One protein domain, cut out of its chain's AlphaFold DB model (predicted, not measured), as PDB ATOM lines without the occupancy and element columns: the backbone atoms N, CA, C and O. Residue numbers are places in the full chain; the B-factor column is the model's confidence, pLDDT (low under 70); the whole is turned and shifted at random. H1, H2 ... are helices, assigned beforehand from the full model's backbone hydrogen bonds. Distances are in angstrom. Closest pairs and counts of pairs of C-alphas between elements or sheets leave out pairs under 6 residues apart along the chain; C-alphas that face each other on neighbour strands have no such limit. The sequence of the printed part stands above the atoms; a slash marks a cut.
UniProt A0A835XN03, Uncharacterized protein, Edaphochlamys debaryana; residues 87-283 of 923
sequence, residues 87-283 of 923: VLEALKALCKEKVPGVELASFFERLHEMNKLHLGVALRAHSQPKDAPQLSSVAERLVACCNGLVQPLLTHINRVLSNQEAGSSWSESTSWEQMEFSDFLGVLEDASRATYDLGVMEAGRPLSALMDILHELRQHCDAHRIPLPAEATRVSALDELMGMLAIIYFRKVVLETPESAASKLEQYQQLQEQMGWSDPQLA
ATOM      1  N   VAL A  87     127.154 121.552 221.430       86.31
ATOM      2  CA  VAL A  87     128.294 121.614 220.483       86.31
ATOM      3  C   VAL A  87     127.859 121.480 219.015       86.31
ATOM      4  O   VAL A  87     128.394 122.169 218.149       86.31
ATOM      5  N   LEU A  88     126.880 120.616 218.726       88.94
ATOM      6  CA  LEU A  88     126.383 120.401 217.361       88.94
ATOM      7  C   LEU A  88     125.498 121.555 216.858       88.94
ATOM      8  O   LEU A  88     125.518 121.859 215.668       88.94
ATOM      9  N   GLU A  89     124.755 122.227 217.740       89.25
ATOM     10  CA  GLU A  89     123.930 123.384 217.370       89.25
ATOM     11  C   GLU A  89     124.774 124.666 217.299       89.25
ATOM     12  O   GLU A  89     124.630 125.443 216.355       89.25
ATOM     13  N   ALA A  90     125.758 124.831 218.190       88.38
ATOM     14  CA  ALA A  90     126.797 125.852 218.085       88.38
ATOM     15  C   ALA A  90     127.568 125.751 216.754       88.38
ATOM     16  O   ALA A  90     127.852 126.771 216.129       88.38
ATOM     17  N   LEU A  91     127.838 124.533 216.267       90.50
ATOM     18  CA  LEU A  91     128.484 124.302 214.972       90.50
ATOM     19  C   LEU A  91     127.586 124.744 213.803       90.50
ATOM     20  O   LEU A  91     128.051 125.447 212.903       90.50
ATOM     21  N   LYS A  92     126.284 124.417 213.840       90.12
ATOM     22  CA  LYS A  92     125.297 124.908 212.858       90.12
ATOM     23  C   LYS A  92     125.147 126.430 212.883       90.12
ATOM     24  O   LYS A  92     124.962 127.036 211.827       90.12
ATOM     25  N   ALA A  93     125.210 127.040 214.068       88.44
ATOM     26  CA  ALA A  93     125.103 128.483 214.264       88.44
ATOM     27  C   ALA A  93     126.365 129.237 213.807       88.44
ATOM     28  O   ALA A  93     126.256 130.338 213.266       88.44
ATOM     29  N   LEU A  94     127.547 128.638 213.985       88.12
ATOM     30  CA  LEU A  94     128.824 129.149 213.483       88.12
ATOM     31  C   LEU A  94     128.871 129.116 211.946       88.12
ATOM     32  O   LEU A  94     129.301 130.084 211.322       88.12
ATOM     33  N   CYS A  95     128.399 128.027 211.337       88.69
ATOM     34  CA  CYS A  95     128.312 127.884 209.885       88.69
ATOM     35  C   CYS A  95     127.241 128.820 209.298       88.69
ATOM     36  O   CYS A  95     126.051 128.694 209.600       88.69
ATOM     37  N   LYS A  96     127.649 129.741 208.419       79.19
ATOM     38  CA  LYS A  96     126.769 130.664 207.681       79.19
ATOM     39  C   LYS A  96     126.834 130.337 206.188       79.19
ATOM     40  O   LYS A  96     127.898 129.995 205.692       79.19
ATOM     41  N   GLU A  97     125.747 130.551 205.449       68.31
ATOM     42  CA  GLU A  97     125.745 130.416 203.975       68.31
ATOM     43  C   GLU A  97     126.718 131.384 203.278       68.31
ATOM     44  O   GLU A  97     127.142 131.141 202.152       68.31
ATOM     45  N   LYS A  98     127.076 132.491 203.944       76.25
ATOM     46  CA  LYS A  98     128.151 133.401 203.537       76.25
ATOM     47  C   LYS A  98     128.949 133.833 204.762       76.25
ATOM     48  O   LYS A  98     128.378 134.367 205.715       76.25
ATOM     49  N   VAL A  99     130.264 133.644 204.706       82.56
ATOM     50  CA  VAL A  99     131.228 134.200 205.664       82.56
ATOM     51  C   VAL A  99     132.031 135.277 204.923       82.56
ATOM     52  O   VAL A  99     132.609 134.970 203.879       82.56
ATOM     53  N   PRO A 100     132.036 136.546 205.374       83.94
ATOM     54  CA  PRO A 100     132.802 137.601 204.715       83.94
ATOM     55  C   PRO A 100     134.305 137.406 204.962       83.94
ATOM     56  O   PRO A 100     134.690 136.922 206.024       83.94
ATOM     57  N   GLY A 101     135.156 137.837 204.022       81.50
ATOM     58  CA  GLY A 101     136.614 137.626 204.083       81.50
ATOM     59  C   GLY A 101     137.252 138.014 205.423       81.50
ATOM     60  O   GLY A 101     137.990 137.235 206.019       81.50
ATOM     61  N   VAL A 102     136.845 139.165 205.965       87.19
ATOM     62  CA  VAL A 102     137.303 139.697 207.263       87.19
ATOM     63  C   VAL A 102     136.947 138.833 208.483       87.19
ATOM     64  O   VAL A 102     137.574 138.985 209.527       87.19
ATOM     65  N   GLU A 103     135.965 137.930 208.387       89.19
ATOM     66  CA  GLU A 103     135.638 136.979 209.458       89.19
ATOM     67  C   GLU A 103     136.409 135.651 209.332       89.19
ATOM     68  O   GLU A 103     136.556 134.959 210.345       89.19
ATOM     69  N   LEU A 104     136.924 135.291 208.142       89.62
ATOM     70  CA  LEU A 104     137.399 133.932 207.819       89.62
ATOM     71  C   LEU A 104     138.486 133.406 208.767       89.62
ATOM     72  O   LEU A 104     138.421 132.245 209.166       89.62
ATOM     73  N   ALA A 105     139.438 134.247 209.179       89.25
ATOM     74  CA  ALA A 105     140.469 133.853 210.142       89.25
ATOM     75  C   ALA A 105     139.856 133.458 211.502       89.25
ATOM     76  O   ALA A 105     140.115 132.369 212.010       89.25
ATOM     77  N   SER A 106     138.964 134.295 212.046       91.88
ATOM     78  CA  SER A 106     138.285 134.031 213.326       91.88
ATOM     79  C   SER A 106     137.283 132.870 213.250       91.88
ATOM     80  O   SER A 106     137.003 132.209 214.249       91.88
ATOM     81  N   PHE A 107     136.744 132.606 212.058       93.81
ATOM     82  CA  PHE A 107     135.872 131.474 211.763       93.81
ATOM     83  C   PHE A 107     136.667 130.156 211.713       93.81
ATOM     84  O   PHE A 107     136.275 129.194 212.373       93.81
ATOM     85  N   PHE A 108     137.827 130.131 211.044       93.56
ATOM     86  CA  PHE A 108     138.759 128.995 211.063       93.56
ATOM     87  C   PHE A 108     139.249 128.657 212.478       93.56
ATOM     88  O   PHE A 108     139.230 127.487 212.855       93.56
ATOM     89  N   GLU A 109     139.645 129.654 213.277       93.19
ATOM     90  CA  GLU A 109     140.103 129.427 214.657       93.19
ATOM     91  C   GLU A 109     139.032 128.717 215.500       93.19
ATOM     92  O   GLU A 109     139.327 127.716 216.156       93.19
ATOM     93  N   ARG A 110     137.771 129.166 215.408       92.56
ATOM     94  CA  ARG A 110     136.631 128.541 216.101       92.56
ATOM     95  C   ARG A 110     136.335 127.133 215.591       92.56
ATOM     96  O   ARG A 110     136.112 126.244 216.405       92.56
ATOM     97  N   LEU A 111     136.357 126.902 214.274       93.81
ATOM     98  CA  LEU A 111     136.181 125.559 213.706       93.81
ATOM     99  C   LEU A 111     137.269 124.594 214.198       93.81
ATOM    100  O   LEU A 111     136.958 123.480 214.619       93.81
ATOM    101  N   HIS A 112     138.534 125.028 214.203       91.44
ATOM    102  CA  HIS A 112     139.656 124.214 214.670       91.44
ATOM    103  C   HIS A 112     139.567 123.916 216.175       91.44
ATOM    104  O   HIS A 112     139.810 122.783 216.588       91.44
ATOM    105  N   GLU A 113     139.187 124.901 216.997       89.94
ATOM    106  CA  GLU A 113     138.941 124.713 218.432       89.94
ATOM    107  C   GLU A 113     137.793 123.721 218.680       89.94
ATOM    108  O   GLU A 113     137.963 122.746 219.419       89.94
ATOM    109  N   MET A 114     136.655 123.909 218.002       89.31
ATOM    110  CA  MET A 114     135.493 123.026 218.114       89.31
ATOM    111  C   MET A 114     135.807 121.591 217.692       89.31
ATOM    112  O   MET A 114     135.444 120.669 218.427       89.31
ATOM    113  N   ASN A 115     136.506 121.384 216.570       89.94
ATOM    114  CA  ASN A 115     136.871 120.037 216.132       89.94
ATOM    115  C   ASN A 115     137.761 119.347 217.180       89.94
ATOM    116  O   ASN A 115     137.434 118.291 217.724       89.94
ATOM    117  N   LYS A 116     138.853 120.021 217.549       88.12
ATOM    118  CA  LYS A 116     139.934 119.481 218.381       88.12
ATOM    119  C   LYS A 116     139.562 119.240 219.842       88.12
ATOM    120  O   LYS A 116     140.121 118.333 220.460       88.12
ATOM    121  N   LEU A 117     138.685 120.064 220.419       84.88
ATOM    122  CA  LEU A 117     138.341 120.004 221.846       84.88
ATOM    123  C   LEU A 117     136.959 119.399 222.121       84.88
ATOM    124  O   LEU A 117     136.747 118.853 223.207       84.88
ATOM    125  N   HIS A 118     136.018 119.492 221.174       86.44
ATOM    126  CA  HIS A 118     134.598 119.278 221.466       86.44
ATOM    127  C   HIS A 118     133.896 118.266 220.549       86.44
ATOM    128  O   HIS A 118     133.116 117.460 221.068       86.44
ATOM    129  N   LEU A 119     134.178 118.233 219.237       90.12
ATOM    130  CA  LEU A 119     133.428 117.406 218.278       90.12
ATOM    131  C   LEU A 119     133.439 115.924 218.661       90.12
ATOM    132  O   LEU A 119     132.377 115.343 218.868       90.12
ATOM    133  N   GLY A 120     134.616 115.322 218.844       89.56
ATOM    134  CA  GLY A 120     134.718 113.905 219.207       89.56
ATOM    135  C   GLY A 120     134.024 113.545 220.532       89.56
ATOM    136  O   GLY A 120     133.641 112.394 220.735       89.56
ATOM    137  N   VAL A 121     133.827 114.505 221.446       89.44
ATOM    138  CA  VAL A 121     133.044 114.299 222.680       89.44
ATOM    139  C   VAL A 121     131.543 114.338 222.384       89.44
ATOM    140  O   VAL A 121     130.809 113.475 222.863       89.44
ATOM    141  N   ALA A 122     131.103 115.298 221.568       89.06
ATOM    142  CA  ALA A 122     129.715 115.440 221.144       89.06
ATOM    143  C   ALA A 122     129.251 114.255 220.284       89.06
ATOM    144  O   ALA A 122     128.188 113.696 220.544       89.06
ATOM    145  N   LEU A 123     130.065 113.804 219.324       92.06
ATOM    146  CA  LEU A 123     129.777 112.636 218.489       92.06
ATOM    147  C   LEU A 123     129.564 111.376 219.346       92.06
ATOM    148  O   LEU A 123     128.549 110.705 219.190       92.06
ATOM    149  N   ARG A 124     130.412 111.112 220.353       90.81
ATOM    150  CA  ARG A 124     130.229 109.978 221.291       90.81
ATOM    151  C   ARG A 124     128.941 110.026 222.130       90.81
ATOM    152  O   ARG A 124     128.553 109.000 222.684       90.81
ATOM    153  N   ALA A 125     128.279 111.180 222.249       89.00
ATOM    154  CA  ALA A 125     126.948 111.275 222.859       89.00
ATOM    155  C   ALA A 125     125.812 110.916 221.874       89.00
ATOM    156  O   ALA A 125     124.723 110.533 222.304       89.00
ATOM    157  N   HIS A 126     126.088 110.986 220.570       91.38
ATOM    158  CA  HIS A 126     125.176 110.734 219.454       91.38
ATOM    159  C   HIS A 126     125.630 109.473 218.691       91.38
ATOM    160  O   HIS A 126     125.985 109.519 217.515       91.38
ATOM    161  N   SER A 127     125.698 108.341 219.399       93.25
ATOM    162  CA  SER A 127     126.189 107.040 218.904       93.25
ATOM    163  C   SER A 127     125.059 106.032 218.624       93.25
ATOM    164  O   SER A 127     125.258 104.826 218.795       93.25
ATOM    165  N   GLN A 128     123.842 106.479 218.285       91.50
ATOM    166  CA  GLN A 128     122.680 105.608 218.044       91.50
ATOM    167  C   GLN A 128     121.958 105.948 216.725       91.50
ATOM    168  O   GLN A 128     121.867 107.120 216.369       91.50
ATOM    169  N   PRO A 129     121.321 104.977 216.032       89.19
ATOM    170  CA  PRO A 129     120.592 105.235 214.780       89.19
ATOM    171  C   PRO A 129     119.477 106.292 214.870       89.19
ATOM    172  O   PRO A 129     119.152 106.931 213.876       89.19
ATOM    173  N   LYS A 130     118.914 106.514 216.067       91.94
ATOM    174  CA  LYS A 130     117.941 107.590 216.346       91.94
ATOM    175  C   LYS A 130     118.509 109.011 216.195       91.94
ATOM    176  O   LYS A 130     117.727 109.948 216.080       91.94
ATOM    177  N   ASP A 131     119.832 109.165 216.220       91.44
ATOM    178  CA  ASP A 131     120.522 110.460 216.191       91.44
ATOM    179  C   ASP A 131     120.788 110.940 214.746       91.44
ATOM    180  O   ASP A 131     121.157 112.094 214.526       91.44
ATOM    181  N   ALA A 132     120.527 110.079 213.751       91.62
ATOM    182  CA  ALA A 132     120.693 110.349 212.322       91.62
ATOM    183  C   ALA A 132     120.093 111.686 211.837       91.62
ATOM    184  O   ALA A 132     120.813 112.424 211.167       91.62
ATOM    185  N   PRO A 133     118.848 112.085 212.190       93.69
ATOM    186  CA  PRO A 133     118.285 113.349 211.700       93.69
ATOM    187  C   PRO A 133     119.038 114.580 212.219       93.69
ATOM    188  O   PRO A 133     119.126 115.596 211.533       93.69
ATOM    189  N   GLN A 134     119.604 114.495 213.426       91.25
ATOM    190  CA  GLN A 134     120.380 115.583 214.016       91.25
ATOM    191  C   GLN A 134     121.752 115.700 213.344       91.25
ATOM    192  O   GLN A 134     122.168 116.815 213.033       91.25
ATOM    193  N   LEU A 135     122.420 114.569 213.084       93.12
ATOM    194  CA  LEU A 135     123.730 114.526 212.423       93.12
ATOM    195  C   LEU A 135     123.644 114.859 210.924       93.12
ATOM    196  O   LEU A 135     124.491 115.603 210.438       93.12
ATOM    197  N   SER A 136     122.591 114.427 210.220       93.88
ATOM    198  CA  SER A 136     122.301 114.862 208.842       93.88
ATOM    199  C   SER A 136     122.124 116.384 208.784       93.88
ATOM    200  O   SER A 136     122.841 117.059 208.055       93.88
ATOM    201  N   SER A 137     121.308 116.954 209.681       93.31
ATOM    202  CA  SER A 137     121.122 118.409 209.799       93.31
ATOM    203  C   SER A 137     122.411 119.184 210.149       93.31
ATOM    204  O   SER A 137     122.499 120.380 209.866       93.31
ATOM    205  N   VAL A 138     123.416 118.546 210.767       93.88
ATOM    206  CA  VAL A 138     124.764 119.131 210.930       93.88
ATOM    207  C   VAL A 138     125.532 119.066 209.607       93.88
ATOM    208  O   VAL A 138     126.061 120.085 209.167       93.88
ATOM    209  N   ALA A 139     125.570 117.899 208.959       94.88
ATOM    210  CA  ALA A 139     126.290 117.669 207.708       94.88
ATOM    211  C   ALA A 139     125.780 118.566 206.564       94.88
ATOM    212  O   ALA A 139     126.569 119.277 205.948       94.88
ATOM    213  N   GLU A 140     124.461 118.655 206.376       93.94
ATOM    214  CA  GLU A 140     123.790 119.562 205.431       93.94
ATOM    215  C   GLU A 140     124.228 121.025 205.624       93.94
ATOM    216  O   GLU A 140     124.497 121.749 204.663       93.94
ATOM    217  N   ARG A 141     124.342 121.469 206.883       94.38
ATOM    218  CA  ARG A 141     124.716 122.844 207.238       94.38
ATOM    219  C   ARG A 141     126.212 123.121 207.051       94.38
ATOM    220  O   ARG A 141     126.571 124.238 206.678       94.38
ATOM    221  N   LEU A 142     127.065 122.120 207.271       95.19
ATOM    222  CA  LEU A 142     128.494 122.162 206.941       95.19
ATOM    223  C   LEU A 142     128.697 122.218 205.419       95.19
ATOM    224  O   LEU A 142     129.388 123.110 204.935       95.19
ATOM    225  N   VAL A 143     128.028 121.343 204.658       95.50
ATOM    226  CA  VAL A 143     128.049 121.311 203.183       95.50
ATOM    227  C   VAL A 143     127.600 122.645 202.585       95.50
ATOM    228  O   VAL A 143     128.280 123.183 201.709       95.50
ATOM    229  N   ALA A 144     126.508 123.228 203.092       94.56
ATOM    230  CA  ALA A 144     126.051 124.555 202.677       94.56
ATOM    231  C   ALA A 144     127.109 125.646 202.934       94.56
ATOM    232  O   ALA A 144     127.286 126.542 202.109       94.56
ATOM    233  N   CYS A 145     127.856 125.548 204.038       95.19
ATOM    234  CA  CYS A 145     128.956 126.459 204.347       95.19
ATOM    235  C   CYS A 145     130.164 126.254 203.413       95.19
ATOM    236  O   CYS A 145     130.720 127.235 202.925       95.19
ATOM    237  N   CYS A 146     130.542 125.007 203.106       95.19
ATOM    238  CA  CYS A 146     131.601 124.696 202.139       95.19
ATOM    239  C   CYS A 146     131.263 125.239 200.741       95.19
ATOM    240  O   CYS A 146     132.077 125.928 200.128       95.19
ATOM    241  N   ASN A 147     130.036 125.001 200.264       94.94
ATOM    242  CA  ASN A 147     129.539 125.570 199.009       94.94
ATOM    243  C   ASN A 147     129.557 127.112 199.043       94.94
ATOM    244  O   ASN A 147     129.989 127.736 198.077       94.94
ATOM    245  N   GLY A 148     129.175 127.732 200.165       93.50
ATOM    246  CA  GLY A 148     129.229 129.187 200.365       93.50
ATOM    247  C   GLY A 148     130.636 129.806 200.327       93.50
ATOM    248  O   GLY A 148     130.764 130.996 200.031       93.50
ATOM    249  N   LEU A 149     131.684 129.014 200.588       93.06
ATOM    250  CA  LEU A 149     133.094 129.419 200.473       93.06
ATOM    251  C   LEU A 149     133.685 129.174 199.075       93.06
ATOM    252  O   LEU A 149     134.529 129.939 198.619       93.06
ATOM    253  N   VAL A 150     133.272 128.105 198.389       93.62
ATOM    254  CA  VAL A 150     133.888 127.708 197.109       93.62
ATOM    255  C   VAL A 150     133.143 128.296 195.908       93.62
ATOM    256  O   VAL A 150     133.779 128.820 194.995       93.62
ATOM    257  N   GLN A 151     131.807 128.287 195.902       92.75
ATOM    258  CA  GLN A 151     131.015 128.714 194.741       92.75
ATOM    259  C   GLN A 151     131.296 130.158 194.270       92.75
ATOM    260  O   GLN A 151     131.309 130.376 193.056       92.75
ATOM    261  N   PRO A 152     131.566 131.153 195.146       92.06
ATOM    262  CA  PRO A 152     131.958 132.493 194.701       92.06
ATOM    263  C   PRO A 152     133.260 132.507 193.885       92.06
ATOM    264  O   PRO A 152     133.333 133.205 192.873       92.06
ATOM    265  N   LEU A 153     134.247 131.684 194.264       92.44
ATOM    266  CA  LEU A 153     135.513 131.537 193.537       92.44
ATOM    267  C   LEU A 153     135.275 130.936 192.150       92.44
ATOM    268  O   LEU A 153     135.735 131.485 191.152       92.44
ATOM    269  N   LEU A 154     134.487 129.861 192.070       90.69
ATOM    270  CA  LEU A 154     134.133 129.218 190.797       90.69
ATOM    271  C   LEU A 154     133.335 130.157 189.892       90.69
ATOM    272  O   LEU A 154     133.575 130.209 188.691       90.69
ATOM    273  N   THR A 155     132.436 130.957 190.471       88.25
ATOM    274  CA  THR A 155     131.688 131.992 189.743       88.25
ATOM    275  C   THR A 155     132.634 133.037 189.149       88.25
ATOM    276  O   THR A 155     132.465 133.430 187.995       88.25
ATOM    277  N   HIS A 156     133.664 133.456 189.894       86.94
ATOM    278  CA  HIS A 156     134.691 134.365 189.386       86.94
ATOM    279  C   HIS A 156     135.514 133.722 188.258       86.94
ATOM    280  O   HIS A 156     135.664 134.336 187.204       86.94
ATOM    281  N   ILE A 157     135.997 132.489 188.451       86.94
ATOM    282  CA  ILE A 157     136.772 131.723 187.460       86.94
ATOM    283  C   ILE A 157     135.968 131.554 186.161       86.94
ATOM    284  O   ILE A 157     136.440 131.933 185.093       86.94
ATOM    285  N   ASN A 158     134.721 131.080 186.247       82.25
ATOM    286  CA  ASN A 158     133.821 130.940 185.099       82.25
ATOM    287  C   ASN A 158     133.614 132.272 184.361       82.25
ATOM    288  O   ASN A 158     133.642 132.307 183.136       82.25
ATOM    289  N   ARG A 159     133.437 133.378 185.090       78.69
ATOM    290  CA  ARG A 159     133.249 134.708 184.495       78.69
ATOM    291  C   ARG A 159     134.495 135.195 183.748       78.69
ATOM    292  O   ARG A 159     134.360 135.695 182.636       78.69
ATOM    293  N   VAL A 160     135.689 135.019 184.320       77.69
ATOM    294  CA  VAL A 160     136.962 135.372 183.661       77.69
ATOM    295  C   VAL A 160     137.161 134.550 182.383       77.69
ATOM    296  O   VAL A 160     137.453 135.118 181.336       77.69
ATOM    297  N   LEU A 161     136.944 133.233 182.451       76.31
ATOM    298  CA  LEU A 161     137.281 132.299 181.368       76.31
ATOM    299  C   LEU A 161     136.220 132.173 180.261       76.31
ATOM    300  O   LEU A 161     136.537 131.653 179.191       76.31
ATOM    301  N   SER A 162     134.988 132.639 180.499       70.12
ATOM    302  CA  SER A 162     133.889 132.574 179.519       70.12
ATOM    303  C   SER A 162     133.496 133.928 178.904       70.12
ATOM    304  O   SER A 162     132.966 133.930 177.797       70.12
ATOM    305  N   ASN A 163     133.734 135.072 179.572       61.19
ATOM    306  CA  ASN A 163     133.182 136.374 179.138       61.19
ATOM    307  C   ASN A 163     134.204 137.411 178.624       61.19
ATOM    308  O   ASN A 163     133.779 138.505 178.258       61.19
ATOM    309  N   GLN A 164     135.515 137.120 178.609       56.44
ATOM    310  CA  GLN A 164     136.570 138.058 178.159       56.44
ATOM    311  C   GLN A 164     136.442 139.482 178.762       56.44
ATOM    312  O   GLN A 164     136.572 140.491 178.068       56.44
ATOM    313  N   GLU A 165     136.145 139.600 180.063       45.41
ATOM    314  CA  GLU A 165     135.933 140.914 180.684       45.41
ATOM    315  C   GLU A 165     137.217 141.771 180.700       45.41
ATOM    316  O   GLU A 165     138.166 141.506 181.448       45.41
ATOM    317  N   ALA A 166     137.204 142.853 179.914       41.78
ATOM    318  CA  ALA A 166     138.282 143.834 179.824       41.78
ATOM    319  C   ALA A 166     138.525 144.550 181.170       41.78
ATOM    320  O   ALA A 166     137.866 145.538 181.502       41.78
ATOM    321  N   GLY A 167     139.493 144.051 181.942       50.00
ATOM    322  CA  GLY A 167     139.883 144.614 183.239       50.00
ATOM    323  C   GLY A 167     140.536 143.634 184.217       50.00
ATOM    324  O   GLY A 167     141.127 144.083 185.199       50.00
ATOM    325  N   SER A 168     140.459 142.322 183.973       54.44
ATOM    326  CA  SER A 168     141.239 141.337 184.738       54.44
ATOM    327  C   SER A 168     142.731 141.359 184.357       54.44
ATOM    328  O   SER A 168     143.104 141.867 183.300       54.44
ATOM    329  N   SER A 169     143.603 140.852 185.241       57.75
ATOM    330  CA  SER A 169     145.044 140.723 184.946       57.75
ATOM    331  C   SER A 169     145.331 139.645 183.886       57.75
ATOM    332  O   SER A 169     146.351 139.691 183.197       57.75
ATOM    333  N   TRP A 170     144.383 138.720 183.734       61.12
ATOM    334  CA  TRP A 170     144.319 137.658 182.740       61.12
ATOM    335  C   TRP A 170     143.717 138.205 181.440       61.12
ATOM    336  O   TRP A 170     142.660 138.830 181.440       61.12
ATOM    337  N   SER A 171     144.426 138.029 180.327       51.31
ATOM    338  CA  SER A 171     144.133 138.708 179.059       51.31
ATOM    339  C   SER A 171     143.045 138.028 178.224       51.31
ATOM    340  O   SER A 171     142.695 136.871 178.458       51.31
ATOM    341  N   GLU A 172     142.609 138.733 177.171       51.81
ATOM    342  CA  GLU A 172     141.675 138.315 176.104       51.81
ATOM    343  C   GLU A 172     141.954 136.904 175.528       51.81
ATOM    344  O   GLU A 172     141.048 136.233 175.039       51.81
ATOM    345  N   SER A 173     143.193 136.412 175.647       52.72
ATOM    346  CA  SER A 173     143.648 135.084 175.216       52.72
ATOM    347  C   SER A 173     143.389 133.925 176.201       52.72
ATOM    348  O   SER A 173     143.631 132.772 175.851       52.72
ATOM    349  N   THR A 174     142.941 134.180 177.434       63.12
ATOM    350  CA  THR A 174     142.862 133.156 178.502       63.12
ATOM    351  C   THR A 174     141.529 132.394 178.478       63.12
ATOM    352  O   THR A 174     140.702 132.538 179.374       63.12
ATOM    353  N   SER A 175     141.297 131.582 177.441       75.12
ATOM    354  CA  SER A 175     140.080 130.760 177.312       75.12
ATOM    355  C   SER A 175     140.227 129.350 177.905       75.12
ATOM    356  O   SER A 175     141.335 128.830 178.062       75.12
ATOM    357  N   TRP A 176     139.094 128.674 178.145       79.88
ATOM    358  CA  TRP A 176     139.033 127.252 178.531       79.88
ATOM    359  C   TRP A 176     139.773 126.297 177.576       79.88
ATOM    360  O   TRP A 176     140.184 125.209 177.981       79.88
ATOM    361  N   GLU A 177     139.946 126.675 176.307       76.31
ATOM    362  CA  GLU A 177     140.706 125.883 175.339       76.31
ATOM    363  C   GLU A 177     142.223 126.008 175.551       76.31
ATOM    364  O   GLU A 177     142.940 125.001 175.483       76.31
ATOM    365  N   GLN A 178     142.717 127.213 175.844       79.44
ATOM    366  CA  GLN A 178     144.152 127.491 175.959       79.44
ATOM    367  C   GLN A 178     144.707 127.264 177.370       79.44
ATOM    368  O   GLN A 178     145.875 126.907 177.483       79.44
ATOM    369  N   MET A 179     143.874 127.382 178.411       84.06
ATOM    370  CA  MET A 179     144.267 127.270 179.820       84.06
ATOM    371  C   MET A 179     145.119 126.032 180.139       84.06
ATOM    372  O   MET A 179     144.686 124.889 179.968       84.06
ATOM    373  N   GLU A 180     146.297 126.274 180.714       87.31
ATOM    374  CA  GLU A 180     147.112 125.272 181.390       87.31
ATOM    375  C   GLU A 180     147.044 125.458 182.920       87.31
ATOM    376  O   GLU A 180     146.542 126.455 183.447       87.31
ATOM    377  N   PHE A 181     147.525 124.468 183.676       90.19
ATOM    378  CA  PHE A 181     147.363 124.434 185.137       90.19
ATOM    379  C   PHE A 181     148.026 125.615 185.878       90.19
ATOM    380  O   PHE A 181     147.522 126.061 186.908       90.19
ATOM    381  N   SER A 182     149.126 126.163 185.345       88.50
ATOM    382  CA  SER A 182     149.766 127.379 185.875       88.50
ATOM    383  C   SER A 182     148.826 128.579 185.889       88.50
ATOM    384  O   SER A 182     148.832 129.369 186.833       88.50
ATOM    385  N   ASP A 183     148.015 128.691 184.844       88.38
ATOM    386  CA  ASP A 183     147.143 129.831 184.595       88.38
ATOM    387  C   ASP A 183     145.893 129.674 185.459       88.38
ATOM    388  O   ASP A 183     145.457 130.619 186.107       88.38
ATOM    389  N   PHE A 184     145.392 128.438 185.579       89.75
ATOM    390  CA  PHE A 184     144.318 128.087 186.503       89.75
ATOM    391  C   PHE A 184     144.631 128.476 187.956       89.75
ATOM    392  O   PHE A 184     143.803 129.123 188.598       89.75
ATOM    393  N   LEU A 185     145.825 128.147 188.472       90.38
ATOM    394  CA  LEU A 185     146.224 128.565 189.823       90.38
ATOM    395  C   LEU A 185     146.300 130.093 189.966       90.38
ATOM    396  O   LEU A 185     145.967 130.633 191.019       90.38
ATOM    397  N   GLY A 186     146.711 130.796 188.909       89.56
ATOM    398  CA  GLY A 186     146.747 132.255 188.886       89.56
ATOM    399  C   GLY A 186     145.356 132.901 188.895       89.56
ATOM    400  O   GLY A 186     145.127 133.842 189.655       89.56
ATOM    401  N   VAL A 187     144.410 132.364 188.120       89.75
ATOM    402  CA  VAL A 187     143.004 132.809 188.110       89.75
ATOM    403  C   VAL A 187     142.306 132.456 189.431       89.75
ATOM    404  O   VAL A 187     141.505 133.248 189.920       89.75
ATOM    405  N   LEU A 188     142.638 131.319 190.057       91.50
ATOM    406  CA  LEU A 188     142.153 130.940 191.392       91.50
ATOM    407  C   LEU A 188     142.665 131.898 192.489       91.50
ATOM    408  O   LEU A 188     141.904 132.266 193.384       91.50
ATOM    409  N   GLU A 189     143.918 132.355 192.401       92.00
ATOM    410  CA  GLU A 189     144.492 133.354 193.316       92.00
ATOM    411  C   GLU A 189     143.886 134.756 193.120       92.00
ATOM    412  O   GLU A 189     143.539 135.406 194.109       92.00
ATOM    413  N   ASP A 190     143.672 135.209 191.878       90.44
ATOM    414  CA  ASP A 190     142.946 136.463 191.608       90.44
ATOM    415  C   ASP A 190     141.476 136.371 192.067       90.44
ATOM    416  O   ASP A 190     140.968 137.304 192.694       90.44
ATOM    417  N   ALA A 191     140.809 135.228 191.861       91.12
ATOM    418  CA  ALA A 191     139.456 134.973 192.356       91.12
ATOM    419  C   ALA A 191     139.381 135.004 193.893       91.12
ATOM    420  O   ALA A 191     138.452 135.601 194.445       91.12
ATOM    421  N   SER A 192     140.358 134.410 194.589       92.56
ATOM    422  CA  SER A 192     140.447 134.435 196.057       92.56
ATOM    423  C   SER A 192     140.588 135.863 196.581       92.56
ATOM    424  O   SER A 192     139.806 136.293 197.434       92.56
ATOM    425  N   ARG A 193     141.509 136.645 196.007       92.19
ATOM    426  CA  ARG A 193     141.726 138.049 196.389       92.19
ATOM    427  C   ARG A 193     140.499 138.910 196.104       92.19
ATOM    428  O   ARG A 193     140.049 139.634 196.985       92.19
ATOM    429  N   ALA A 194     139.904 138.783 194.918       90.19
ATOM    430  CA  ALA A 194     138.719 139.547 194.528       90.19
ATOM    431  C   ALA A 194     137.459 139.208 195.348       90.19
ATOM    432  O   ALA A 194     136.541 140.025 195.416       90.19
ATOM    433  N   THR A 195     137.401 138.019 195.959       90.88
ATOM    434  CA  THR A 195     136.248 137.559 196.751       90.88
ATOM    435  C   THR A 195     136.428 137.803 198.252       90.88
ATOM    436  O   THR A 195     135.469 138.172 198.934       90.88
ATOM    437  N   TYR A 196     137.640 137.595 198.776       91.44
ATOM    438  CA  TYR A 196     137.906 137.523 200.216       91.44
ATOM    439  C   TYR A 196     139.001 138.470 200.729       91.44
ATOM    440  O   TYR A 196     139.178 138.535 201.943       91.44
ATOM    441  N   ASP A 197     139.706 139.201 199.855       92.06
ATOM    442  CA  ASP A 197     140.916 139.985 200.183       92.06
ATOM    443  C   ASP A 197     142.033 139.124 200.823       92.06
ATOM    444  O   ASP A 197     142.797 139.559 201.682       92.06
ATOM    445  N   LEU A 198     142.099 137.849 200.413       91.50
ATOM    446  CA  LEU A 198     143.004 136.822 200.932       91.50
ATOM    447  C   LEU A 198     143.577 135.961 199.799       91.50
ATOM    448  O   LEU A 198     142.917 135.737 198.782       91.50
ATOM    449  N   GLY A 199     144.785 135.431 200.002       90.81
ATOM    450  CA  GLY A 199     145.353 134.389 199.144       90.81
ATOM    451  C   GLY A 199     144.652 133.040 199.327       90.81
ATOM    452  O   GLY A 199     143.964 132.808 200.326       90.81
ATOM    453  N   VAL A 200     144.846 132.135 198.368       90.81
ATOM    454  CA  VAL A 200     144.179 130.820 198.319       90.81
ATOM    455  C   VAL A 200     144.439 129.983 199.574       90.81
ATOM    456  O   VAL A 200     143.529 129.315 200.060       90.81
ATOM    457  N   MET A 201     145.639 130.059 200.156       91.06
ATOM    458  CA  MET A 201     145.970 129.316 201.378       91.06
ATOM    459  C   MET A 201     145.203 129.830 202.602       91.06
ATOM    460  O   MET A 201     144.744 129.046 203.432       91.06
ATOM    461  N   GLU A 202     145.047 131.145 202.739       90.06
ATOM    462  CA  GLU A 202     144.290 131.760 203.826       90.06
ATOM    463  C   GLU A 202     142.783 131.493 203.680       90.06
ATOM    464  O   GLU A 202     142.122 131.189 204.676       90.06
ATOM    465  N   ALA A 203     142.253 131.534 202.452       89.00
ATOM    466  CA  ALA A 203     140.856 131.214 202.149       89.00
ATOM    467  C   ALA A 203     140.535 129.703 202.230       89.00
ATOM    468  O   ALA A 203     139.413 129.330 202.579       89.00
ATOM    469  N   GLY A 204     141.511 128.828 201.961       91.12
ATOM    470  CA  GLY A 204     141.369 127.367 202.007       91.12
ATOM    471  C   GLY A 204     141.338 126.770 203.421       91.12
ATOM    472  O   GLY A 204     140.662 125.768 203.651       91.12
ATOM    473  N   ARG A 205     141.986 127.405 204.410       92.88
ATOM    474  CA  ARG A 205     142.023 126.912 205.807       92.88
ATOM    475  C   ARG A 205     140.632 126.672 206.429       92.88
ATOM    476  O   ARG A 205     140.432 125.578 206.960       92.88
ATOM    477  N   PRO A 206     139.657 127.606 206.365       93.00
ATOM    478  CA  PRO A 206     138.287 127.344 206.811       93.00
ATOM    479  C   PRO A 206     137.623 126.154 206.107       93.00
ATOM    480  O   PRO A 206     136.937 125.369 206.756       93.00
ATOM    481  N   LEU A 207     137.839 126.007 204.796       93.69
ATOM    482  CA  LEU A 207     137.265 124.925 203.997       93.69
ATOM    483  C   LEU A 207     137.823 123.561 204.425       93.69
ATOM    484  O   LEU A 207     137.044 122.647 204.678       93.69
ATOM    485  N   SER A 208     139.145 123.441 204.591       93.62
ATOM    486  CA  SER A 208     139.769 122.207 205.090       93.62
ATOM    487  C   SER A 208     139.264 121.846 206.497       93.62
ATOM    488  O   SER A 208     138.883 120.703 206.737       93.62
ATOM    489  N   ALA A 209     139.114 122.827 207.397       94.12
ATOM    490  CA  ALA A 209     138.549 122.589 208.730       94.12
ATOM    491  C   ALA A 209     137.076 122.122 208.703       94.12
ATOM    492  O   ALA A 209     136.679 121.304 209.530       94.12
ATOM    493  N   LEU A 210     136.257 122.599 207.756       95.25
ATOM    494  CA  LEU A 210     134.897 122.080 207.546       95.25
ATOM    495  C   LEU A 210     134.910 120.654 206.968       95.25
ATOM    496  O   LEU A 210     134.093 119.825 207.367       95.25
ATOM    497  N   MET A 211     135.842 120.358 206.057       95.12
ATOM    498  CA  MET A 211     136.008 119.031 205.456       95.12
ATOM    499  C   MET A 211     136.528 117.990 206.463       95.12
ATOM    500  O   MET A 211     136.074 116.849 206.420       95.12
ATOM    501  N   ASP A 212     137.392 118.372 207.413       93.25
ATOM    502  CA  ASP A 212     137.768 117.540 208.569       93.25
ATOM    503  C   ASP A 212     136.539 117.147 209.395       93.25
ATOM    504  O   ASP A 212     136.308 115.968 209.656       93.25
ATOM    505  N   ILE A 213     135.709 118.127 209.760       94.69
ATOM    506  CA  ILE A 213     134.508 117.909 210.578       94.69
ATOM    507  C   ILE A 213     133.489 117.024 209.837       94.69
ATOM    508  O   ILE A 213     132.887 116.139 210.449       94.69
ATOM    509  N   LEU A 214     133.313 117.214 208.523       94.88
ATOM    510  CA  LEU A 214     132.500 116.331 207.675       94.88
ATOM    511  C   LEU A 214     133.066 114.903 207.623       94.88
ATOM    512  O   LEU A 214     132.301 113.942 207.706       94.88
ATOM    513  N   HIS A 215     134.389 114.755 207.526       92.50
ATOM    514  CA  HIS A 215     135.070 113.461 207.498       92.50
ATOM    515  C   HIS A 215     134.956 112.717 208.842       92.50
ATOM    516  O   HIS A 215     134.600 111.539 208.856       92.50
ATOM    517  N   GLU A 216     135.166 113.395 209.976       92.56
ATOM    518  CA  GLU A 216     134.975 112.824 211.320       92.56
ATOM    519  C   GLU A 216     133.509 112.445 211.584       92.56
ATOM    520  O   GLU A 216     133.232 111.346 212.070       92.56
ATOM    521  N   LEU A 217     132.553 113.308 211.210       93.06
ATOM    522  CA  LEU A 217     131.119 113.015 211.311       93.06
ATOM    523  C   LEU A 217     130.748 111.788 210.468       93.06
ATOM    524  O   LEU A 217     130.015 110.918 210.949       93.06
ATOM    525  N   ARG A 218     131.282 111.684 209.243       91.06
ATOM    526  CA  ARG A 218     131.066 110.541 208.347       91.06
ATOM    527  C   ARG A 218     131.603 109.243 208.948       91.06
ATOM    528  O   ARG A 218     130.831 108.301 209.111       91.06
ATOM    529  N   GLN A 219     132.882 109.222 209.339       90.56
ATOM    530  CA  GLN A 219     133.514 108.059 209.972       90.56
ATOM    531  C   GLN A 219     132.757 107.607 211.225       90.56
ATOM    532  O   GLN A 219     132.549 106.412 211.425       90.56
ATOM    533  N   HIS A 220     132.310 108.550 212.060       92.75
ATOM    534  CA  HIS A 220     131.523 108.248 213.255       92.75
ATOM    535  C   HIS A 220     130.170 107.613 212.914       92.75
ATOM    536  O   HIS A 220     129.789 106.619 213.538       92.75
ATOM    537  N   CYS A 221     129.456 108.146 211.917       91.94
ATOM    538  CA  CYS A 221     128.184 107.576 211.476       91.94
ATOM    539  C   CYS A 221     128.369 106.159 210.922       91.94
ATOM    540  O   CYS A 221     127.670 105.245 211.360       91.94
ATOM    541  N   ASP A 222     129.353 105.958 210.044       85.62
ATOM    542  CA  ASP A 222     129.693 104.648 209.484       85.62
ATOM    543  C   ASP A 222     130.059 103.643 210.603       85.62
ATOM    544  O   ASP A 222     129.438 102.583 210.720       85.62
ATOM    545  N   ALA A 223     130.984 103.998 211.504       89.69
ATOM    546  CA  ALA A 223     131.441 103.130 212.597       89.69
ATOM    547  C   ALA A 223     130.327 102.745 213.591       89.69
ATOM    548  O   ALA A 223     130.280 101.609 214.075       89.69
ATOM    549  N   HIS A 224     129.401 103.665 213.885       90.25
ATOM    550  CA  HIS A 224     128.247 103.411 214.754       90.25
ATOM    551  C   HIS A 224     127.002 102.893 214.014       90.25
ATOM    552  O   HIS A 224     125.982 102.634 214.658       90.25
ATOM    553  N   ARG A 225     127.075 102.698 212.687       84.06
ATOM    554  CA  ARG A 225     125.946 102.332 211.807       84.06
ATOM    555  C   ARG A 225     124.756 103.288 211.943       84.06
ATOM    556  O   ARG A 225     123.598 102.869 211.899       84.06
ATOM    557  N   ILE A 226     125.046 104.570 212.146       90.06
ATOM    558  CA  ILE A 226     124.053 105.637 212.119       90.06
ATOM    559  C   ILE A 226     123.725 105.900 210.646       90.06
ATOM    560  O   ILE A 226     124.643 106.169 209.872       90.06
ATOM    561  N   PRO A 227     122.450 105.816 210.234       86.06
ATOM    562  CA  PRO A 227     122.079 106.076 208.850       86.06
ATOM    563  C   PRO A 227     122.419 107.519 208.433       86.06
ATOM    564  O   PRO A 227     121.904 108.466 209.022       86.06
ATOM    565  N   LEU A 228     123.277 107.684 207.423       86.81
ATOM    566  CA  LEU A 228     123.632 108.979 206.834       86.81
ATOM    567  C   LEU A 228     123.757 108.824 205.303       86.81
ATOM    568  O   LEU A 228     124.618 108.058 204.856       86.81
ATOM    569  N   PRO A 229     122.932 109.521 204.494       84.50
ATOM    570  CA  PRO A 229     122.980 109.412 203.035       84.50
ATOM    571  C   PRO A 229     124.336 109.824 202.449       84.50
ATOM    572  O   PRO A 229     125.006 110.713 202.974       84.50
ATOM    573  N   ALA A 230     124.727 109.228 201.319       77.44
ATOM    574  CA  ALA A 230     125.987 109.561 200.640       77.44
ATOM    575  C   ALA A 230     126.077 111.043 200.218       77.44
ATOM    576  O   ALA A 230     127.133 111.654 200.349       77.44
ATOM    577  N   GLU A 231     124.959 111.635 199.794       82.25
ATOM    578  CA  GLU A 231     124.896 113.046 199.396       82.25
ATOM    579  C   GLU A 231     124.990 114.018 200.593       82.25
ATOM    580  O   GLU A 231     125.305 115.188 200.399       82.25
ATOM    581  N   ALA A 232     124.766 113.567 201.836       88.56
ATOM    582  CA  ALA A 232     124.707 114.451 203.009       88.56
ATOM    583  C   ALA A 232     126.061 115.085 203.387       88.56
ATOM    584  O   ALA A 232     126.087 116.080 204.108       88.56
ATOM    585  N   THR A 233     127.180 114.535 202.897       91.94
ATOM    586  CA  THR A 233     128.527 115.120 203.043       91.94
ATOM    587  C   THR A 233     129.087 115.684 201.733       91.94
ATOM    588  O   THR A 233     130.206 116.192 201.720       91.94
ATOM    589  N   ARG A 234     128.331 115.623 200.629       92.56
ATOM    590  CA  ARG A 234     128.793 115.987 199.283       92.56
ATOM    591  C   ARG A 234     128.758 117.499 199.056       92.56
ATOM    592  O   ARG A 234     127.698 118.115 199.022       92.56
ATOM    593  N   VAL A 235     129.920 118.094 198.806       94.44
ATOM    594  CA  VAL A 235     130.077 119.516 198.487       94.44
ATOM    595  C   VAL A 235     130.096 119.686 196.967       94.44
ATOM    596  O   VAL A 235     131.126 119.507 196.322       94.44
ATOM    597  N   SER A 236     128.953 120.044 196.380       91.38
ATOM    598  CA  SER A 236     128.787 120.200 194.925       91.38
ATOM    599  C   SER A 236     129.782 121.171 194.275       91.38
ATOM    600  O   SER A 236     130.186 120.958 193.135       91.38
ATOM    601  N   ALA A 237     130.237 122.199 194.996       92.69
ATOM    602  CA  ALA A 237     131.269 123.107 194.503       92.69
ATOM    603  C   ALA A 237     132.654 122.430 194.387       92.69
ATOM    604  O   ALA A 237     133.434 122.767 193.500       92.69
ATOM    605  N   LEU A 238     132.971 121.428 195.220       93.44
ATOM    606  CA  LEU A 238     134.194 120.634 195.034       93.44
ATOM    607  C   LEU A 238     134.092 119.739 193.793       93.44
ATOM    608  O   LEU A 238     135.082 119.589 193.082       93.44
ATOM    609  N   ASP A 239     132.908 119.208 193.483       91.38
ATOM    610  CA  ASP A 239     132.684 118.453 192.242       91.38
ATOM    611  C   ASP A 239     132.821 119.343 191.000       91.38
ATOM    612  O   ASP A 239     133.480 118.945 190.039       91.38
ATOM    613  N   GLU A 240     132.273 120.567 191.021       90.56
ATOM    614  CA  GLU A 240     132.468 121.529 189.928       90.56
ATOM    615  C   GLU A 240     133.966 121.850 189.738       90.56
ATOM    616  O   GLU A 240     134.462 121.842 188.608       90.56
ATOM    617  N   LEU A 241     134.699 122.077 190.831       91.75
ATOM    618  CA  LEU A 241     136.136 122.361 190.828       91.75
ATOM    619  C   LEU A 241     136.973 121.182 190.297       91.75
ATOM    620  O   LEU A 241     137.878 121.377 189.483       91.75
ATOM    621  N   MET A 242     136.644 119.945 190.680       91.88
ATOM    622  CA  MET A 242     137.254 118.750 190.087       91.88
ATOM    623  C   MET A 242     136.879 118.604 188.603       91.88
ATOM    624  O   MET A 242     137.707 118.166 187.806       91.88
ATOM    625  N   GLY A 243     135.685 119.052 188.198       88.81
ATOM    626  CA  GLY A 243     135.278 119.190 186.796       88.81
ATOM    627  C   GLY A 243     136.133 120.189 186.004       88.81
ATOM    628  O   GLY A 243     136.523 119.890 184.876       88.81
ATOM    629  N   MET A 244     136.506 121.334 186.590       89.88
ATOM    630  CA  MET A 244     137.452 122.276 185.968       89.88
ATOM    631  C   MET A 244     138.810 121.606 185.709       89.88
ATOM    632  O   MET A 244     139.312 121.639 184.584       89.88
ATOM    633  N   LEU A 245     139.372 120.918 186.710       90.62
ATOM    634  CA  LEU A 245     140.627 120.164 186.568       90.62
ATOM    635  C   LEU A 245     140.511 119.033 185.529       90.62
ATOM    636  O   LEU A 245     141.437 118.807 184.750       90.62
ATOM    637  N   ALA A 246     139.356 118.362 185.458       89.81
ATOM    638  CA  ALA A 246     139.068 117.319 184.473       89.81
ATOM    639  C   ALA A 246     139.078 117.830 183.022       89.81
ATOM    640  O   ALA A 246     139.406 117.062 182.109       89.81
ATOM    641  N   ILE A 247     138.723 119.101 182.807       87.75
ATOM    642  CA  ILE A 247     138.850 119.789 181.517       87.75
ATOM    643  C   ILE A 247     140.321 120.158 181.291       87.75
ATOM    644  O   ILE A 247     140.908 119.707 180.311       87.75
ATOM    645  N   ILE A 248     140.958 120.885 182.214       89.12
ATOM    646  CA  ILE A 248     142.350 121.361 182.068       89.12
ATOM    647  C   ILE A 248     143.302 120.210 181.703       89.12
ATOM    648  O   ILE A 248     143.994 120.281 180.684       89.12
ATOM    649  N   TYR A 249     143.275 119.119 182.475       89.88
ATOM    650  CA  TYR A 249     144.161 117.965 182.297       89.88
ATOM    651  C   TYR A 249     143.813 117.072 181.099       89.88
ATOM    652  O   TYR A 249     144.714 116.446 180.536       89.88
ATOM    653  N   PHE A 250     142.531 116.967 180.727       86.31
ATOM    654  CA  PHE A 250     142.043 115.901 179.841       86.31
ATOM    655  C   PHE A 250     141.026 116.372 178.780       86.31
ATOM    656  O   PHE A 250     140.185 115.577 178.352       86.31
ATOM    657  N   ARG A 251     141.109 117.643 178.351       82.38
ATOM    658  CA  ARG A 251     140.387 118.219 177.190       82.38
ATOM    659  C   ARG A 251     140.894 117.741 175.825       82.38
ATOM    660  O   ARG A 251     140.182 117.858 174.839       82.38
ATOM    661  N   LYS A 252     142.129 117.235 175.753       80.25
ATOM    662  CA  LYS A 252     142.765 116.731 174.521       80.25
ATOM    663  C   LYS A 252     142.731 115.202 174.523       80.25
ATOM    664  O   LYS A 252     143.129 114.585 175.510       80.25
ATOM    665  N   VAL A 253     142.316 114.575 173.417       78.31
ATOM    666  CA  VAL A 253     142.223 113.103 173.297       78.31
ATOM    667  C   VAL A 253     143.592 112.473 173.013       78.31
ATOM    668  O   VAL A 253     143.838 111.882 171.964       78.31
ATOM    669  N   VAL A 254     144.503 112.593 173.976       85.56
ATOM    670  CA  VAL A 254     145.843 111.991 173.939       85.56
ATOM    671  C   VAL A 254     145.917 110.719 174.783       85.56
ATOM    672  O   VAL A 254     145.083 110.490 175.660       85.56
ATOM    673  N   LEU A 255     146.919 109.882 174.515       90.12
ATOM    674  CA  LEU A 255     147.330 108.828 175.443       90.12
ATOM    675  C   LEU A 255     148.180 109.450 176.544       90.12
ATOM    676  O   LEU A 255     149.192 110.088 176.256       90.12
ATOM    677  N   GLU A 256     147.792 109.226 177.789       92.62
ATOM    678  CA  GLU A 256     148.587 109.621 178.942       92.62
ATOM    679  C   GLU A 256     149.788 108.677 179.097       92.62
ATOM    680  O   GLU A 256     149.636 107.479 179.359       92.62
ATOM    681  N   THR A 257     151.001 109.207 178.941       92.44
ATOM    682  CA  THR A 257     152.220 108.488 179.337       92.44
ATOM    683  C   THR A 257     152.389 108.556 180.863       92.44
ATOM    684  O   THR A 257     151.818 109.458 181.489       92.44
ATOM    685  N   PRO A 258     153.181 107.661 181.489       91.38
ATOM    686  CA  PRO A 258     153.465 107.744 182.922       91.38
ATOM    687  C   PRO A 258     154.007 109.119 183.334       91.38
ATOM    688  O   PRO A 258     153.620 109.645 184.368       91.38
ATOM    689  N   GLU A 259     154.841 109.744 182.498       93.12
ATOM    690  CA  GLU A 259     155.428 111.064 182.747       93.12
ATOM    691  C   GLU A 259     154.387 112.192 182.649       93.12
ATOM    692  O   GLU A 259     154.400 113.117 183.461       93.12
ATOM    693  N   SER A 260     153.458 112.110 181.685       93.19
ATOM    694  CA  SER A 260     152.366 113.083 181.545       93.19
ATOM    695  C   SER A 260     151.410 113.023 182.738       93.19
ATOM    696  O   SER A 260     151.101 114.053 183.341       93.19
ATOM    697  N   ALA A 261     151.008 111.813 183.137       92.31
ATOM    698  CA  ALA A 261     150.129 111.608 184.279       92.31
ATOM    699  C   ALA A 261     150.819 111.908 185.619       92.31
ATOM    700  O   ALA A 261     150.191 112.500 186.492       92.31
ATOM    701  N   ALA A 262     152.109 111.590 185.773       94.00
ATOM    702  CA  ALA A 262     152.885 111.988 186.947       94.00
ATOM    703  C   ALA A 262     152.968 113.516 187.079       94.00
ATOM    704  O   ALA A 262     152.724 114.036 188.161       94.00
ATOM    705  N   SER A 263     153.203 114.253 185.986       94.94
ATOM    706  CA  SER A 263     153.215 115.723 186.032       94.94
ATOM    707  C   SER A 263     151.845 116.310 186.406       94.94
ATOM    708  O   SER A 263     151.775 117.247 187.198       94.94
ATOM    709  N   LYS A 264     150.741 115.725 185.920       95.00
ATOM    710  CA  LYS A 264     149.369 116.106 186.319       95.00
ATOM    711  C   LYS A 264     149.056 115.742 187.778       95.00
ATOM    712  O   LYS A 264     148.294 116.446 188.440       95.00
ATOM    713  N   LEU A 265     149.659 114.672 188.304       94.44
ATOM    714  CA  LEU A 265     149.549 114.277 189.709       94.44
ATOM    715  C   LEU A 265     150.354 115.216 190.625       94.44
ATOM    716  O   LEU A 265     149.824 115.635 191.648       94.44
ATOM    717  N   GLU A 266     151.567 115.621 190.231       95.38
ATOM    718  CA  GLU A 266     152.350 116.667 190.915       95.38
ATOM    719  C   GLU A 266     151.599 118.012 190.935       95.38
ATOM    720  O   GLU A 266     151.563 118.687 191.962       95.38
ATOM    721  N   GLN A 267     150.943 118.385 189.830       95.25
ATOM    722  CA  GLN A 267     150.087 119.576 189.748       95.25
ATOM    723  C   GLN A 267     148.886 119.484 190.704       95.25
ATOM    724  O   GLN A 267     148.643 120.399 191.490       95.25
ATOM    725  N   TYR A 268     148.174 118.352 190.719       94.25
ATOM    726  CA  TYR A 268     147.098 118.115 191.686       94.25
ATOM    727  C   TYR A 268     147.605 118.214 193.136       94.25
ATOM    728  O   TYR A 268     146.999 118.918 193.939       94.25
ATOM    729  N   GLN A 269     148.749 117.603 193.453       93.62
ATOM    730  CA  GLN A 269     149.375 117.677 194.779       93.62
ATOM    731  C   GLN A 269     149.771 119.113 195.156       93.62
ATOM    732  O   GLN A 269     149.534 119.526 196.290       93.62
ATOM    733  N   GLN A 270     150.264 119.922 194.213       93.31
ATOM    734  CA  GLN A 270     150.514 121.350 194.443       93.31
ATOM    735  C   GLN A 270     149.224 122.102 194.826       93.31
ATOM    736  O   GLN A 270     149.252 122.942 195.726       93.31
ATOM    737  N   LEU A 271     148.084 121.795 194.192       92.06
ATOM    738  CA  LEU A 271     146.792 122.358 194.600       92.06
ATOM    739  C   LEU A 271     146.378 121.866 195.999       92.06
ATOM    740  O   LEU A 271     145.832 122.652 196.771       92.06
ATOM    741  N   GLN A 272     146.663 120.609 196.366       92.00
ATOM    742  CA  GLN A 272     146.422 120.117 197.730       92.00
ATOM    743  C   GLN A 272     147.246 120.873 198.779       92.00
ATOM    744  O   GLN A 272     146.687 121.302 199.787       92.00
ATOM    745  N   GLU A 273     148.539 121.096 198.524       90.31
ATOM    746  CA  GLU A 273     149.418 121.878 199.405       90.31
ATOM    747  C   GLU A 273     148.953 123.337 199.550       90.31
ATOM    748  O   GLU A 273     149.061 123.910 200.635       90.31
ATOM    749  N   GLN A 274     148.409 123.939 198.484       88.25
ATOM    750  CA  GLN A 274     147.882 125.308 198.515       88.25
ATOM    751  C   GLN A 274     146.531 125.417 199.234       88.25
ATOM    752  O   GLN A 274     146.357 126.324 200.043       88.25
ATOM    753  N   MET A 275     145.593 124.500 198.980       88.00
ATOM    754  CA  MET A 275     144.265 124.489 199.617       88.00
ATOM    755  C   MET A 275     144.298 123.973 201.065       88.00
ATOM    756  O   MET A 275     143.395 124.269 201.848       88.00
ATOM    757  N   GLY A 276     145.328 123.203 201.431       87.81
ATOM    758  CA  GLY A 276     145.491 122.611 202.760       87.81
ATOM    759  C   GLY A 276     144.591 121.400 203.027       87.81
ATOM    760  O   GLY A 276     144.279 121.137 204.187       87.81
ATOM    761  N   TRP A 277     144.147 120.691 201.982       89.56
ATOM    762  CA  TRP A 277     143.298 119.493 202.078       89.56
ATOM    763  C   TRP A 277     144.053 118.196 201.738       89.56
ATOM    764  O   TRP A 277     145.208 118.216 201.318       89.56
ATOM    765  N   SER A 278     143.384 117.054 201.879       90.19
ATOM    766  CA  SER A 278     143.936 115.709 201.691       90.19
ATOM    767  C   SER A 278     142.948 114.766 200.995       90.19
ATOM    768  O   SER A 278     141.734 114.990 201.010       90.19
ATOM    769  N   ASP A 279     143.460 113.681 200.403       91.25
ATOM    770  CA  ASP A 279     142.638 112.700 199.680       91.25
ATOM    771  C   ASP A 279     141.482 112.111 200.521       91.25
ATOM    772  O   ASP A 279     140.379 112.028 199.985       91.25
ATOM    773  N   PRO A 280     141.629 111.762 201.821       89.50
ATOM    774  CA  PRO A 280     140.512 111.236 202.617       89.50
ATOM    775  C   PRO A 280     139.384 112.251 202.848       89.50
ATOM    776  O   PRO A 280     138.210 111.874 202.813       89.50
ATOM    777  N   GLN A 281     139.726 113.530 203.049       89.94
ATOM    778  CA  GLN A 281     138.747 114.616 203.168       89.94
ATOM    779  C   GLN A 281     137.987 114.788 201.844       89.94
ATOM    780  O   GLN A 281     136.756 114.776 201.833       89.94
ATOM    781  N   LEU A 282     138.705 114.873 200.716       91.62
ATOM    782  CA  LEU A 282     138.104 114.957 199.380       91.62
ATOM    783  C   LEU A 282     137.230 113.735 199.076       91.62
ATOM    784  O   LEU A 282     136.092 113.897 198.644       91.62
ATOM    785  N   ALA A 283     137.699 112.521 199.366       90.12
ATOM    786  CA  ALA A 283     136.972 111.278 199.118       90.12
ATOM    787  C   ALA A 283     135.680 111.125 199.950       90.12
ATOM    788  O   ALA A 283     134.804 110.358 199.551       90.12
TER     789      ALA A 283
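What this domain is: This is residues 87 to 283 of the 923 residues of an uncharacterized protein of Edaphochlamys debaryana (UniProt A0A835XN03). The longest helix, H3, runs along most of the model's length and joins two groups: H1, H2 and H5 lie alongside its earlier part as a bundle of four with it, while H4, H7 and H8 form a looser group toward its later end. Short H6 packs on H3 and short H9 on H5. The printed part has 197 residues, with nine named helices in chain order H1 to H9 and no named strand; the class is all helix. It is compact, with a radius of gyration of the C-alphas of 18.4 A and spans of 55 by 40 by 23 A.

Where its parts are: H3, residues 129 to 163, measures 49.0 A from C-alpha 129 at (120.592, 105.235, 214.780) to C-alpha 163 at (133.182, 136.374, 179.138), with a kink of 32 degrees near residue 151. H5, residues 200 to 224, measures 35.7 A and has a kink of 30 degrees near residue 207. H2, residues 101 to 125, measures 33.8 A and has a kink of 51 degrees near residue 118. H8 is residues 258 to 275, 25.4 A; H4 is 181 to 196, 22.1 A; H7 is 236 to 250, 20.5 A. H1, residues 87 to 94, begins at C-alpha 87 (128.294, 121.614, 220.483). H6 is residues 230 to 233, and H9 is 279 to 283.

How they stand to each other: H3 and H5 are the hub, touching five helices each. They touch at a shallow tilt of 29 degrees, opposite ways; their closest C-alphas, of Cys 146 and Leu 207, are 6.0 A apart. H2 touches H5 at 14 degrees, a shallow tilt, the same way (C-alphas of Phe 108 and Pro 206, 4.6 A). H1 and H2 form a helical hairpin, closest at the C-alphas of Val 87 and Ala 122, 6.4 A. Residues 138 to 142 of H3 alone touch H1. H4 touches H3 at 71 degrees, only just about perpendicular, closest at the C-alphas of Leu 153 and Ala 191, 5.4 A. H7 touches H3 at a steep tilt of 45 degrees, closest at the C-alphas of Asn 147 and Ala 237, 5.4 A. H8 touches H5 about perpendicular, at 83 degrees, with residues 274 to 275 alone; H7 and H8 are close but not clearly touching. H6 touches H3 and H9 touches H5, while H3 and H8 are apart. Every O i to N i+4 pair is within hydrogen-bond range in H1, H4, H7, H8 and H9, against 16 of 21 in H2, 26 of 31 in H3 and 19 of 21 in H5; H6 is too short for such a pair.

The domain as a whole: The farthest C-alphas, of Gln 128 and Glu 172, are 56.5 A apart. The printed part has no cut. The link H3 to H4, residues 164 to 180, is long. Mean pLDDT of the printed part is 87.5, with residue 97 and residues 163 to 174 under 70.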